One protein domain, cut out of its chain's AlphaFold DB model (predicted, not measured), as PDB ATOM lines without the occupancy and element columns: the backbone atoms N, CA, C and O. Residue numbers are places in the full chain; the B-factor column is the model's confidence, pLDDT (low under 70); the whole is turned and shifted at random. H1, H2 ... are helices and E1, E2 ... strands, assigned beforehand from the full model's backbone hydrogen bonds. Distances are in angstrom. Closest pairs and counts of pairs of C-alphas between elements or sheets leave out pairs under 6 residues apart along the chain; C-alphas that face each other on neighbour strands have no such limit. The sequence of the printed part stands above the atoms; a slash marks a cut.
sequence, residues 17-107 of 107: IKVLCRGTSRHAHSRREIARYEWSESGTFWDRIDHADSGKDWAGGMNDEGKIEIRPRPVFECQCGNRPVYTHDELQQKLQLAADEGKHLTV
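What this domain is: This is residues 17 to 107 of the 107 residues of an uncharacterized protein of Microbacterium sp. Y-01 (UniProt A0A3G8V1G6). A twisted three-stranded sheet, E1 E2 E3, has one helix, H1, packed across it, and a separate two-stranded hairpin, E4 and E5, reaches out to one end of an elongated shape. The loop between E1 and E2 lies toward the other end, and a long stretch without named elements, residues 73 to 87, folds back from the hairpin before H1. The printed part has 91 residues, with five named strands and then one named helix, in the order E1 E2 E3 E4 E5 H1; both sheets are antiparallel, in the orders E1 - E2 - E3 and E4 - E5. The class is mixed, helices and strands, with under half of the residues in named elements. The whole is compact, with a radius of gyration of the C-alphas of 14.0 A, and spans 48 by 27 by 20 A.

How they stand to each other: E1, residues 17 to 22, and E2, residues 31 to 40, form an antiparallel hairpin at 157 degrees, with N 19 and O 35 within hydrogen-bond range at 2.8 A. E2 bends by 59 degrees at residue 34. Its residues 37 to 40 pair with E3, residues 45 to 48, in a second antiparallel hairpin at 134 degrees, where N 38 and O 47 are 2.8 A apart. E1 E2 E3 is a meander, each strand the antiparallel neighbour of the one before, and the sheet is only just strongly twisted, with C-alphas up to 4.1 A off its best plane. E4, residues 58 to 62, and E5, residues 68 to 72, form an antiparallel hairpin at 150 degrees, with N 61 and O 69 2.8 A apart. E3 and E5 are only just apart, their closest C-alphas 8.4 A from each other. H1, residues 88 to 100, is on the sheet E1 E2 E3 at a height of 7.5 A, making two layers, a helix on one face of a sheet. It lies over E2 and runs across the strands, at 84 degrees to E2 on the local plane. Its closest C-alphas to E3 are those of Gln 92 and Trp 46, 6.2 A apart. In H1 every O i to N i+4 pair is within hydrogen-bond range. Residues 105 to 106 pair in parallel with residues 19 to 20 of E1.

Where its parts are: E1 begins at C-alpha 17, (-48.686, -36.566, -9.598), and measures 15.7 A. E2 measures 25.7 A, E3 9.8 A, and E4 and E5 13.3 A each. H1, 18.4 A long, ends at C-alpha 100, (-50.479, -46.962, -9.302).

The domain as a whole: The C-alphas farthest apart, those of Arg 26 and Glu 65, are 48.1 A apart. The printed part has no cut, and the link from E5 to H1 is long. Mean pLDDT of the printed part is 75.6; 29 residues are under 70, among them 23 to 30 and 51 to 61.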
ATOM      1  N   ILE A  17     -48.552 -36.418 -11.049       88.88
ATOM      2  CA  ILE A  17     -48.686 -36.566  -9.598       88.88
ATOM      3  C   ILE A  17     -48.536 -35.209  -8.932       88.88
ATOM      4  O   ILE A  17     -47.511 -34.537  -9.022       88.88
ATOM      5  N   LYS A  18     -49.585 -34.811  -8.221       89.06
ATOM      6  CA  LYS A  18     -49.571 -33.628  -7.363       89.06
ATOM      7  C   LYS A  18     -49.071 -34.024  -5.985       89.06
ATOM      8  O   LYS A  18     -49.571 -34.989  -5.409       89.06
ATOM      9  N   VAL A  19     -48.139 -33.252  -5.444       87.25
ATOM     10  CA  VAL A  19     -47.740 -33.346  -4.042       87.25
ATOM     11  C   VAL A  19     -48.511 -32.293  -3.267       87.25
ATOM     12  O   VAL A  19     -48.429 -31.098  -3.564       87.25
ATOM     13  N   LEU A  20     -49.297 -32.740  -2.293       87.38
ATOM     14  CA  LEU A  20     -50.147 -31.892  -1.474       87.38
ATOM     15  C   LEU A  20     -49.620 -31.839  -0.043       87.38
ATOM     16  O   LEU A  20     -49.420 -32.868   0.596       87.38
ATOM     17  N   CYS A  21     -49.485 -30.630   0.481       84.88
ATOM     18  CA  CYS A  21     -49.252 -30.398   1.894       84.88
ATOM     19  C   CYS A  21     -50.571 -30.483   2.672       84.88
ATOM     20  O   CYS A  21     -51.551 -29.827   2.287       84.88
ATOM     21  N   ARG A  22     -50.605 -31.224   3.791       74.44
ATOM     22  CA  ARG A  22     -51.701 -31.081   4.770       74.44
ATOM     23  C   ARG A  22     -51.650 -29.691   5.403       74.44
ATOM     24  O   ARG A  22     -50.610 -29.259   5.894       74.44
ATOM     25  N   GLY A  23     -52.782 -28.990   5.383       64.31
ATOM     26  CA  GLY A  23     -52.914 -27.663   5.972       64.31
ATOM     27  C   GLY A  23     -52.583 -27.635   7.465       64.31
ATOM     28  O   GLY A  23     -52.453 -28.662   8.129       64.31
ATOM     29  N   THR A  24     -52.431 -26.426   8.004       63.50
ATOM     30  CA  THR A  24     -52.190 -26.205   9.438       63.50
ATOM     31  C   THR A  24     -53.347 -26.751  10.278       63.50
ATOM     32  O   THR A  24     -54.450 -26.937   9.775       63.50
ATOM     33  N   SER A  25     -53.154 -26.925  11.588       61.00
ATOM     34  CA  SER A  25     -54.233 -27.286  12.530       61.00
ATOM     35  C   SER A  25     -55.472 -26.381  12.421       61.00
ATOM     36  O   SER A  25     -56.592 -26.834  12.632       61.00
ATOM     37  N   ARG A  26     -55.284 -25.116  12.017       57.66
ATOM     38  CA  ARG A  26     -56.354 -24.131  11.783       57.66
ATOM     39  C   ARG A  26     -57.116 -24.339  10.463       57.66
ATOM     40  O   ARG A  26     -58.236 -23.862  10.329       57.66
ATOM     41  N   HIS A  27     -56.525 -25.060   9.511       59.66
ATOM     42  CA  HIS A  27     -57.081 -25.384   8.195       59.66
ATOM     43  C   HIS A  27     -56.741 -26.828   7.791       59.66
ATOM     44  O   HIS A  27     -56.273 -27.065   6.680       59.66
ATOM     45  N   ALA A  28     -56.977 -27.802   8.676       57.88
ATOM     46  CA  ALA A  28     -56.556 -29.194   8.472       57.88
ATOM     47  C   ALA A  28     -57.147 -29.843   7.201       57.88
ATOM     48  O   ALA A  28     -56.599 -30.804   6.665       57.88
ATOM     49  N   HIS A  29     -58.253 -29.291   6.692       62.16
ATOM     50  CA  HIS A  29     -58.909 -29.718   5.455       62.16
ATOM     51  C   HIS A  29     -58.370 -29.028   4.189       62.16
ATOM     52  O   HIS A  29     -58.671 -29.473   3.084       62.16
ATOM     53  N   SER A  30     -57.573 -27.963   4.323       64.62
ATOM     54  CA  SER A  30     -56.945 -27.287   3.188       64.62
ATOM     55  C   SER A  30     -55.740 -28.100   2.721       64.62
ATOM     56  O   SER A  30     -54.770 -28.263   3.459       64.62
ATOM     57  N   ARG A  31     -55.808 -28.643   1.504       74.94
ATOM     58  CA  ARG A  31     -54.671 -29.285   0.837       74.94
ATOM     59  C   ARG A  31     -54.096 -28.301  -0.167       74.94
ATOM     60  O   ARG A  31     -54.804 -27.879  -1.079       74.94
ATOM     61  N   ARG A  32     -52.824 -27.941  -0.007       80.88
ATOM     62  CA  ARG A  32     -52.131 -27.040  -0.937       80.88
ATOM     63  C   ARG A  32     -51.164 -27.836  -1.796       80.88
ATOM     64  O   ARG A  32     -50.353 -28.578  -1.258       80.88
ATOM     65  N   GLU A  33     -51.250 -27.666  -3.109       85.38
ATOM     66  CA  GLU A  33     -50.259 -28.206  -4.042       85.38
ATOM     67  C   GLU A  33     -48.925 -27.482  -3.833       85.38
ATOM     68  O   GLU A  33     -48.887 -26.251  -3.800       85.38
ATOM     69  N   ILE A  34     -47.861 -28.255  -3.625       82.12
ATOM     70  CA  ILE A  34     -46.507 -27.750  -3.354       82.12
ATOM     71  C   ILE A  34     -45.465 -28.260  -4.352       82.12
ATOM     72  O   ILE A  34     -44.382 -27.690  -4.425       82.12
ATOM     73  N   ALA A  35     -45.782 -29.325  -5.091       83.88
ATOM     74  CA  ALA A  35     -44.972 -29.817  -6.193       83.88
ATOM     75  C   ALA A  35     -45.823 -30.608  -7.186       83.88
ATOM     76  O   ALA A  35     -46.900 -31.114  -6.837       83.88
ATOM     77  N   ARG A  36     -45.324 -30.741  -8.414       86.81
ATOM     78  CA  ARG A  36     -45.978 -31.498  -9.474       86.81
ATOM     79  C   ARG A  36     -44.954 -32.313 -10.249       86.81
ATOM     80  O   ARG A  36     -43.952 -31.762 -10.689       86.81
ATOM     81  N   TYR A  37     -45.245 -33.593 -10.446       87.00
ATOM     82  CA  TYR A  37     -44.371 -34.528 -11.141       87.00
ATOM     83  C   TYR A  37     -45.052 -35.160 -12.349       87.00
ATOM     84  O   TYR A  37     -46.259 -35.403 -12.323       87.00
ATOM     85  N   GLU A  38     -44.270 -35.462 -13.375       86.94
ATOM     86  CA  GLU A  38     -44.670 -36.213 -14.561       86.94
ATOM     87  C   GLU A  38     -43.678 -37.352 -14.810       86.94
ATOM     88  O   GLU A  38     -42.497 -37.247 -14.484       86.94
ATOM     89  N   TRP A  39     -44.162 -38.466 -15.351       85.81
ATOM     90  CA  TRP A  39     -43.295 -39.578 -15.717       85.81
ATOM     91  C   TRP A  39     -42.469 -39.239 -16.962       85.81
ATOM     92  O   TRP A  39     -43.023 -39.009 -18.036       85.81
ATOM     93  N   SER A  40     -41.142 -39.267 -16.834       80.81
ATOM     94  CA  SER A  40     -40.218 -39.121 -17.956       80.81
ATOM     95  C   SER A  40     -39.929 -40.483 -18.588       80.81
ATOM     96  O   SER A  40     -39.254 -41.326 -17.993       80.81
ATOM     97  N   GLU A  41     -40.407 -40.708 -19.817       77.31
ATOM     98  CA  GLU A  41     -40.127 -41.945 -20.565       77.31
ATOM     99  C   GLU A  41     -38.641 -42.088 -20.929       77.31
ATOM    100  O   GLU A  41     -38.129 -43.204 -20.977       77.31
ATOM    101  N   SER A  42     -37.934 -40.974 -21.154       73.88
ATOM    102  CA  SER A  42     -36.506 -40.978 -21.496       73.88
ATOM    103  C   SER A  42     -35.611 -41.214 -20.282       73.88
ATOM    104  O   SER A  42     -34.578 -41.869 -20.396       73.88
ATOM    105  N   GLY A  43     -36.008 -40.678 -19.129       66.44
ATOM    106  CA  GLY A  43     -35.280 -40.814 -17.874       66.44
ATOM    107  C   GLY A  43     -35.642 -42.070 -17.086       66.44
ATOM    108  O   GLY A  43     -34.857 -42.519 -16.257       66.44
ATOM    109  N   THR A  44     -36.812 -42.661 -17.336       80.38
ATOM    110  CA  THR A  44     -37.410 -43.716 -16.498       80.38
ATOM    111  C   THR A  44     -37.542 -43.310 -15.022       80.38
ATOM    112  O   THR A  44     -37.348 -44.119 -14.117       80.38
ATOM    113  N   PHE A  45     -37.872 -42.040 -14.776       82.00
ATOM    114  CA  PHE A  45     -38.112 -41.480 -13.445       82.00
ATOM    115  C   PHE A  45     -39.221 -40.420 -13.480       82.00
ATOM    116  O   PHE A  45     -39.554 -39.871 -14.531       82.00
ATOM    117  N   TRP A  46     -39.785 -40.112 -12.315       84.00
ATOM    118  CA  TRP A  46     -40.692 -38.990 -12.103       84.00
ATOM    119  C   TRP A  46     -39.914 -37.678 -12.045       84.00
ATOM    120  O   TRP A  46     -39.124 -37.465 -11.121       84.00
ATOM    121  N   ASP A  47     -40.163 -36.803 -13.012       80.50
ATOM    122  CA  ASP A  47     -39.539 -35.490 -13.133       80.50
ATOM    123  C   ASP A  47     -40.458 -34.394 -12.596       80.50
ATOM    124  O   ASP A  47     -41.682 -34.481 -12.708       80.50
ATOM    125  N   ARG A  48     -39.879 -33.360 -11.989       82.31
ATOM    126  CA  ARG A  48     -40.633 -32.245 -11.417       82.31
ATOM    127  C   ARG A  48     -40.920 -31.208 -12.503       82.31
ATOM    128  O   ARG A  48     -40.001 -30.628 -13.064       82.31
ATOM    129  N   ILE A  49     -42.195 -30.906 -12.739       82.38
ATOM    130  CA  ILE A  49     -42.638 -30.047 -13.853       82.38
ATOM    131  C   ILE A  49     -43.203 -28.687 -13.423       82.38
ATOM    132  O   ILE A  49     -43.534 -27.861 -14.266       82.38
ATOM    133  N   ASP A  50     -43.349 -28.418 -12.121       77.06
ATOM    134  CA  ASP A  50     -43.816 -27.109 -11.636       77.06
ATOM    135  C   ASP A  50     -42.730 -26.020 -11.645       77.06
ATOM    136  O   ASP A  50     -43.019 -24.894 -11.246       77.06
ATOM    137  N   HIS A  51     -41.507 -26.332 -12.103       64.75
ATOM    138  CA  HIS A  51     -40.358 -25.411 -12.201       64.75
ATOM    139  C   HIS A  51     -40.101 -24.580 -10.932       64.75
ATOM    140  O   HIS A  51     -39.503 -23.503 -10.983       64.75
ATOM    141  N   ALA A  52     -40.551 -25.070  -9.777       62.22
ATOM    142  CA  ALA A  52     -40.178 -24.538  -8.483       62.22
ATOM    143  C   ALA A  52     -38.739 -24.985  -8.223       62.22
ATOM    144  O   ALA A  52     -38.476 -26.019  -7.619       62.22
ATOM    145  N   ASP A  53     -37.831 -24.214  -8.807       52.78
ATOM    146  CA  ASP A  53     -36.399 -24.435  -8.835       52.78
ATOM    147  C   ASP A  53     -35.775 -23.596  -7.720       52.78
ATOM    148  O   ASP A  53     -35.123 -22.572  -7.944       52.78
ATOM    149  N   SER A  54     -36.070 -23.944  -6.464       56.06
ATOM    150  CA  SER A  54     -35.282 -23.371  -5.385       56.06
ATOM    151  C   SER A  54     -33.952 -24.120  -5.384       56.06
ATOM    152  O   SER A  54     -33.926 -25.344  -5.407       56.06
ATOM    153  N   GLY A  55     -32.811 -23.430  -5.304       53.59
ATOM    154  CA  GLY A  55     -31.496 -24.097  -5.221       53.59
ATOM    155  C   GLY A  55     -31.337 -25.062  -4.027       53.59
ATOM    156  O   GLY A  55     -30.303 -25.703  -3.879       53.59
ATOM    157  N   LYS A  56     -32.354 -25.162  -3.158       55.31
ATOM    158  CA  LYS A  56     -32.484 -26.123  -2.056       55.31
ATOM    159  C   LYS A  56     -33.068 -27.472  -2.502       55.31
ATOM    160  O   LYS A  56     -32.928 -28.450  -1.767       55.31
ATOM    161  N   ASP A  57     -33.670 -27.517  -3.688       58.91
ATOM    162  CA  ASP A  57     -34.267 -28.675  -4.353       58.91
ATOM    163  C   ASP A  57     -33.229 -29.493  -5.125       58.91
ATOM    164  O   ASP A  57     -33.609 -30.272  -5.983       58.91
ATOM    165  N   TRP A  58     -31.931 -29.372  -4.826       61.12
ATOM    166  CA  TRP A  58     -30.869 -30.163  -5.452       61.12
ATOM    167  C   TRP A  58     -29.895 -30.722  -4.403       61.12
ATOM    168  O   TRP A  58     -29.510 -30.037  -3.454       61.12
ATOM    169  N   ALA A  59     -29.506 -31.988  -4.549       61.47
ATOM    170  CA  ALA A  59     -28.453 -32.660  -3.793       61.47
ATOM    171  C   ALA A  59     -27.376 -33.124  -4.769       61.47
ATOM    172  O   ALA A  59     -27.658 -33.881  -5.694       61.47
ATOM    173  N   GLY A  60     -26.141 -32.692  -4.526       65.06
ATOM    174  CA  GLY A  60     -24.961 -33.309  -5.116       65.06
ATOM    175  C   GLY A  60     -24.529 -34.508  -4.276       65.06
ATOM    176  O   GLY A  60     -24.356 -34.373  -3.063       65.06
ATOM    177  N   GLY A  61     -24.357 -35.662  -4.910       69.75
ATOM    178  CA  GLY A  61     -23.767 -36.869  -4.332       69.75
ATOM    179  C   GLY A  61     -22.718 -37.469  -5.265       69.75
ATOM    180  O   GLY A  61     -22.503 -36.963  -6.363       69.75
ATOM    181  N   MET A  62     -22.048 -38.538  -4.833       72.56
ATOM    182  CA  MET A  62     -21.324 -39.421  -5.751       72.56
ATOM    183  C   MET A  62     -22.206 -40.626  -6.064       72.56
ATOM    184  O   MET A  62     -22.811 -41.179  -5.147       72.56
ATOM    185  N   ASN A  63     -22.276 -41.024  -7.332       75.88
ATOM    186  CA  ASN A  63     -22.909 -42.281  -7.724       75.88
ATOM    187  C   ASN A  63     -21.976 -43.483  -7.457       75.88
ATOM    188  O   ASN A  63     -20.814 -43.308  -7.084       75.88
ATOM    189  N   ASP A  64     -22.463 -44.702  -7.704       74.25
ATOM    190  CA  ASP A  64     -21.696 -45.948  -7.507       74.25
ATOM    191  C   ASP A  64     -20.454 -46.066  -8.415       74.25
ATOM    192  O   ASP A  64     -19.573 -46.891  -8.178       74.25
ATOM    193  N   GLU A  65     -20.344 -45.211  -9.437       83.56
ATOM    194  CA  GLU A  65     -19.170 -45.084 -10.310       83.56
ATOM    195  C   GLU A  65     -18.179 -44.004  -9.829       83.56
ATOM    196  O   GLU A  65     -17.189 -43.725 -10.508       83.56
ATOM    197  N   GLY A  66     -18.446 -43.353  -8.692       80.69
ATOM    198  CA  GLY A  66     -17.628 -42.271  -8.140       80.69
ATOM    199  C   GLY A  66     -17.760 -40.928  -8.870       80.69
ATOM    200  O   GLY A  66     -16.925 -40.042  -8.678       80.69
ATOM    201  N   LYS A  67     -18.780 -40.744  -9.716       79.31
ATOM    202  CA  LYS A  67     -19.046 -39.483 -10.430       79.31
ATOM    203  C   LYS A  67     -19.969 -38.587  -9.616       79.31
ATOM    204  O   LYS A  67     -20.906 -39.073  -8.987       79.31
ATOM    205  N   ILE A  68     -19.731 -37.273  -9.675       75.25
ATOM    206  CA  ILE A  68     -20.641 -36.284  -9.090       75.25
ATOM    207  C   ILE A  68     -21.971 -36.353  -9.831       75.25
ATOM    208  O   ILE A  68     -22.028 -36.182 -11.048       75.25
ATOM    209  N   GLU A  69     -23.034 -36.561  -9.078       73.25
ATOM    210  CA  GLU A  69     -24.391 -36.626  -9.570       73.25
ATOM    211  C   GLU A  69     -25.234 -35.600  -8.819       73.25
ATOM    212  O   GLU A  69     -25.283 -35.589  -7.590       73.25
ATOM    213  N   ILE A  70     -25.870 -34.704  -9.569       67.06
ATOM    214  CA  ILE A  70     -26.758 -33.685  -9.021       67.06
ATOM    215  C   ILE A  70     -28.185 -34.159  -9.282       67.06
ATOM    216  O   ILE A  70     -28.618 -34.222 -10.430       67.06
ATOM    217  N   ARG A  71     -28.900 -34.515  -8.215       67.19
ATOM    218  CA  ARG A  71     -30.297 -34.961  -8.273       67.19
ATOM    219  C   ARG A  71     -31.203 -33.969  -7.558       67.19
ATOM    220  O   ARG A  71     -30.754 -33.342  -6.596       67.19
ATOM    221  N   PRO A  72     -32.479 -33.850  -7.941       62.19
ATOM    222  CA  PRO A  72     -33.407 -33.031  -7.188       62.19
ATOM    223  C   PRO A  72     -33.543 -33.526  -5.734       62.19
ATOM    224  O   PRO A  72     -33.799 -34.708  -5.495       62.19
ATOM    225  N   ARG A  73     -33.370 -32.641  -4.746       63.66
ATOM    226  CA  ARG A  73     -33.727 -32.873  -3.344       63.66
ATOM    227  C   ARG A  73     -35.243 -32.861  -3.205       63.66
ATOM    228  O   ARG A  73     -35.861 -31.826  -3.433       63.66
ATOM    229  N   PRO A  74     -35.850 -33.950  -2.727       66.88
ATOM    230  CA  PRO A  74     -37.287 -34.012  -2.519       66.88
ATOM    231  C   PRO A  74     -37.649 -33.451  -1.137       66.88
ATOM    232  O   PRO A  74     -38.132 -34.172  -0.260       66.88
ATOM    233  N   VAL A  75     -37.339 -32.171  -0.910       71.62
ATOM    234  CA  VAL A  75     -37.676 -31.462   0.330       71.62
ATOM    235  C   VAL A  75     -38.928 -30.642   0.093       71.62
ATOM    236  O   VAL A  75     -38.973 -29.759  -0.756       71.62
ATOM    237  N   PHE A  76     -39.951 -30.907   0.891       76.62
ATOM    238  CA  PHE A  76     -41.226 -30.223   0.774       76.62
ATOM    239  C   PHE A  76     -41.390 -29.225   1.920       76.62
ATOM    240  O   PHE A  76     -41.512 -29.608   3.081       76.62
ATOM    241  N   GLU A  77     -41.396 -27.925   1.622       74.25
ATOM    242  CA  GLU A  77     -41.657 -26.899   2.636       74.25
ATOM    243  C   GLU A  77     -43.165 -26.702   2.819       74.25
ATOM    244  O   GLU A  77     -43.840 -25.956   2.107       74.25
ATOM    245  N   CYS A  78     -43.705 -27.404   3.807       74.06
ATOM    246  CA  CYS A  78     -45.112 -27.367   4.148       74.06
ATOM    247  C   CYS A  78     -45.415 -26.154   5.053       74.06
ATOM    248  O   CYS A  78     -44.744 -25.925   6.060       74.06
ATOM    249  N   GLN A  79     -46.470 -25.387   4.755       67.62
ATOM    250  CA  GLN A  79     -46.854 -24.212   5.566       67.62
ATOM    251  C   GLN A  79     -47.304 -24.569   6.993       67.62
ATOM    252  O   GLN A  79     -47.366 -23.701   7.860       67.62
ATOM    253  N   CYS A  80     -47.608 -25.843   7.250       67.88
ATOM    254  CA  CYS A  80     -47.896 -26.363   8.583       67.88
ATOM    255  C   CYS A  80     -46.650 -26.552   9.464       67.88
ATOM    256  O   CYS A  80     -46.789 -26.981  10.605       67.88
ATOM    257  N   GLY A  81     -45.457 -26.221   8.962       68.69
ATOM    258  CA  GLY A  81     -44.189 -26.399   9.671       68.69
ATOM    259  C   GLY A  81     -43.562 -27.778   9.462       68.69
ATOM    260  O   GLY A  81     -42.401 -27.970   9.819       68.69
ATOM    261  N   ASN A  82     -44.280 -28.715   8.832       69.88
ATOM    262  CA  ASN A  82     -43.707 -29.989   8.414       69.88
ATOM    263  C   ASN A  82     -42.691 -29.772   7.290       69.88
ATOM    264  O   ASN A  82     -42.882 -28.949   6.396       69.88
ATOM    265  N   ARG A  83     -41.599 -30.529   7.339       74.31
ATOM    266  CA  ARG A  83     -40.561 -30.540   6.307       74.31
ATOM    267  C   ARG A  83     -40.137 -31.977   6.048       74.31
ATOM    268  O   ARG A  83     -39.093 -32.392   6.549       74.31
ATOM    269  N   PRO A  84     -40.967 -32.772   5.353       73.62
ATOM    270  CA  PRO A  84     -40.559 -34.108   4.976       73.62
ATOM    271  C   PRO A  84     -39.334 -34.018   4.071       73.62
ATOM    272  O   PRO A  84     -39.293 -33.235   3.118       73.62
ATOM    273  N   VAL A  85     -38.337 -34.820   4.421       76.44
ATOM    274  CA  VAL A  85     -37.105 -35.001   3.665       76.44
ATOM    275  C   VAL A  85     -37.097 -36.453   3.229       76.44
ATOM    276  O   VAL A  85     -37.131 -37.342   4.079       76.44
ATOM    277  N   TYR A  86     -37.074 -36.682   1.923       77.19
ATOM    278  CA  TYR A  86     -36.894 -38.012   1.352       77.19
ATOM    279  C   TYR A  86     -35.508 -38.119   0.711       77.19
ATOM    280  O   TYR A  86     -34.875 -37.117   0.363       77.19
ATOM    281  N   THR A  87     -35.025 -39.338   0.532       77.31
ATOM    282  CA  THR A  87     -34.027 -39.622  -0.502       77.31
ATOM    283  C   THR A  87     -34.693 -39.593  -1.879       77.31
ATOM    284  O   THR A  87     -35.920 -39.664  -1.997       77.31
ATOM    285  N   HIS A  88     -33.888 -39.480  -2.938       76.56
ATOM    286  CA  HIS A  88     -34.407 -39.507  -4.306       76.56
ATOM    287  C   HIS A  88     -35.208 -40.791  -4.570       76.56
ATOM    288  O   HIS A  88     -36.343 -40.722  -5.031       76.56
ATOM    289  N   ASP A  89     -34.662 -41.948  -4.198       79.31
ATOM    290  CA  ASP A  89     -35.276 -43.246  -4.482       79.31
ATOM    291  C   ASP A  89     -36.570 -43.455  -3.683       79.31
ATOM    292  O   ASP A  89     -37.566 -43.938  -4.225       79.31
ATOM    293  N   GLU A  90     -36.615 -42.999  -2.425       83.75
ATOM    294  CA  GLU A  90     -37.850 -42.996  -1.631       83.75
ATOM    295  C   GLU A  90     -38.933 -42.105  -2.245       83.75
ATOM    296  O   GLU A  90     -40.111 -42.476  -2.233       83.75
ATOM    297  N   LEU A  91     -38.565 -40.935  -2.784       84.75
ATOM    298  CA  LEU A  91     -39.527 -40.088  -3.484       84.75
ATOM    299  C   LEU A  91     -40.047 -40.798  -4.737       84.75
ATOM    300  O   LEU A  91     -41.260 -40.864  -4.921       84.75
ATOM    301  N   GLN A  92     -39.154 -41.334  -5.573       85.94
ATOM    302  CA  GLN A  92     -39.522 -42.040  -6.803       85.94
ATOM    303  C   GLN A  92     -40.484 -43.196  -6.510       85.94
ATOM    304  O   GLN A  92     -41.522 -43.322  -7.158       85.94
ATOM    305  N   GLN A  93     -40.207 -43.977  -5.462       87.88
ATOM    306  CA  GLN A  93     -41.087 -45.054  -5.023       87.88
ATOM    307  C   GLN A  93     -42.458 -44.534  -4.563       87.88
ATOM    308  O   GLN A  93     -43.488 -45.096  -4.929       87.88
ATOM    309  N   LYS A  94     -42.503 -43.449  -3.779       88.69
ATOM    310  CA  LYS A  94     -43.767 -42.847  -3.316       88.69
ATOM    311  C   LYS A  94     -44.600 -42.277  -4.461       88.69
ATOM    312  O   LYS A  94     -45.823 -42.405  -4.430       88.69
ATOM    313  N   LEU A  95     -43.959 -41.650  -5.444       88.00
ATOM    314  CA  LEU A  95     -44.622 -41.138  -6.642       88.00
ATOM    315  C   LEU A  95     -45.173 -42.286  -7.489       88.00
ATOM    316  O   LEU A  95     -46.324 -42.213  -7.911       88.00
ATOM    317  N   GLN A  96     -44.412 -43.374  -7.634       88.56
ATOM    318  CA  GLN A  96     -44.883 -44.570  -8.325       88.56
ATOM    319  C   GLN A  96     -46.105 -45.186  -7.636       88.56
ATOM    320  O   GLN A  96     -47.113 -45.426  -8.291       88.56
ATOM    321  N   LEU A  97     -46.067 -45.359  -6.311       89.00
ATOM    322  CA  LEU A  97     -47.217 -45.859  -5.549       89.00
ATOM    323  C   LEU A  97     -48.444 -44.945  -5.698       89.00
ATOM    324  O   LEU A  97     -49.562 -45.426  -5.866       89.00
ATOM    325  N   ALA A  98     -48.247 -43.623  -5.670       88.69
ATOM    326  CA  ALA A  98     -49.335 -42.670  -5.884       88.69
ATOM    327  C   ALA A  98     -49.933 -42.783  -7.297       88.69
ATOM    328  O   ALA A  98     -51.152 -42.676  -7.446       88.69
ATOM    329  N   ALA A  99     -49.099 -43.026  -8.310       86.69
ATOM    330  CA  ALA A  99     -49.536 -43.245  -9.683       86.69
ATOM    331  C   ALA A  99     -50.310 -44.556  -9.849       86.69
ATOM    332  O   ALA A  99     -51.387 -44.543 -10.441       86.69
ATOM    333  N   ASP A 100     -49.821 -45.650  -9.262       85.56
ATOM    334  CA  ASP A 100     -50.479 -46.962  -9.302       85.56
ATOM    335  C   ASP A 100     -51.857 -46.928  -8.614       85.56
ATOM    336  O   ASP A 100     -52.806 -47.575  -9.058       85.56
ATOM    337  N   GLU A 101     -51.996 -46.130  -7.551       84.12
ATOM    338  CA  GLU A 101     -53.274 -45.897  -6.871       84.12
ATOM    339  C   GLU A 101     -54.177 -44.862  -7.569       84.12
ATOM    340  O   GLU A 101     -55.330 -44.687  -7.159       84.12
ATOM    341  N   GLY A 102     -53.674 -44.147  -8.582       80.62
ATOM    342  CA  GLY A 102     -54.386 -43.061  -9.262       80.62
ATOM    343  C   GLY A 102     -54.681 -41.855  -8.357       80.62
ATOM    344  O   GLY A 102     -55.730 -41.217  -8.487       80.62
ATOM    345  N   LYS A 103     -53.798 -41.557  -7.395       83.06
ATOM    346  CA  LYS A 103     -53.978 -40.519  -6.363       83.06
ATOM    347  C   LYS A 103     -52.859 -39.470  -6.382       83.06
ATOM    348  O   LYS A 103     -51.959 -39.475  -7.210       83.06
ATOM    349  N   HIS A 104     -52.944 -38.525  -5.446       86.88
ATOM    350  CA  HIS A 104     -51.910 -37.533  -5.147       86.88
ATOM    351  C   HIS A 104     -51.042 -37.990  -3.967       86.88
ATOM    352  O   HIS A 104     -51.535 -38.649  -3.047       86.88
ATOM    353  N   LEU A 105     -49.777 -37.568  -3.941       87.06
ATOM    354  CA  LEU A 105     -48.903 -37.760  -2.786       87.06
ATOM    355  C   LEU A 105     -49.248 -36.706  -1.727       87.06
ATOM    356  O   LEU A 105     -49.237 -35.515  -2.013       87.06
ATOM    357  N   THR A 106     -49.567 -37.125  -0.503       86.31
ATOM    358  CA  THR A 106     -49.758 -36.196   0.623       86.31
ATOM    359  C   THR A 106     -48.556 -36.261   1.546       86.31
ATOM    360  O   THR A 106     -48.154 -37.357   1.937       86.31
ATOM    361  N   VAL A 107     -48.026 -35.096   1.910       81.00
ATOM    362  CA  VAL A 107     -46.878 -34.947   2.811       81.00
ATOM    363  C   VAL A 107     -47.192 -34.063   4.015       81.00
ATOM    364  O   VAL A 107     -48.188 -33.294   3.969       81.00
TER     365      VAL A 107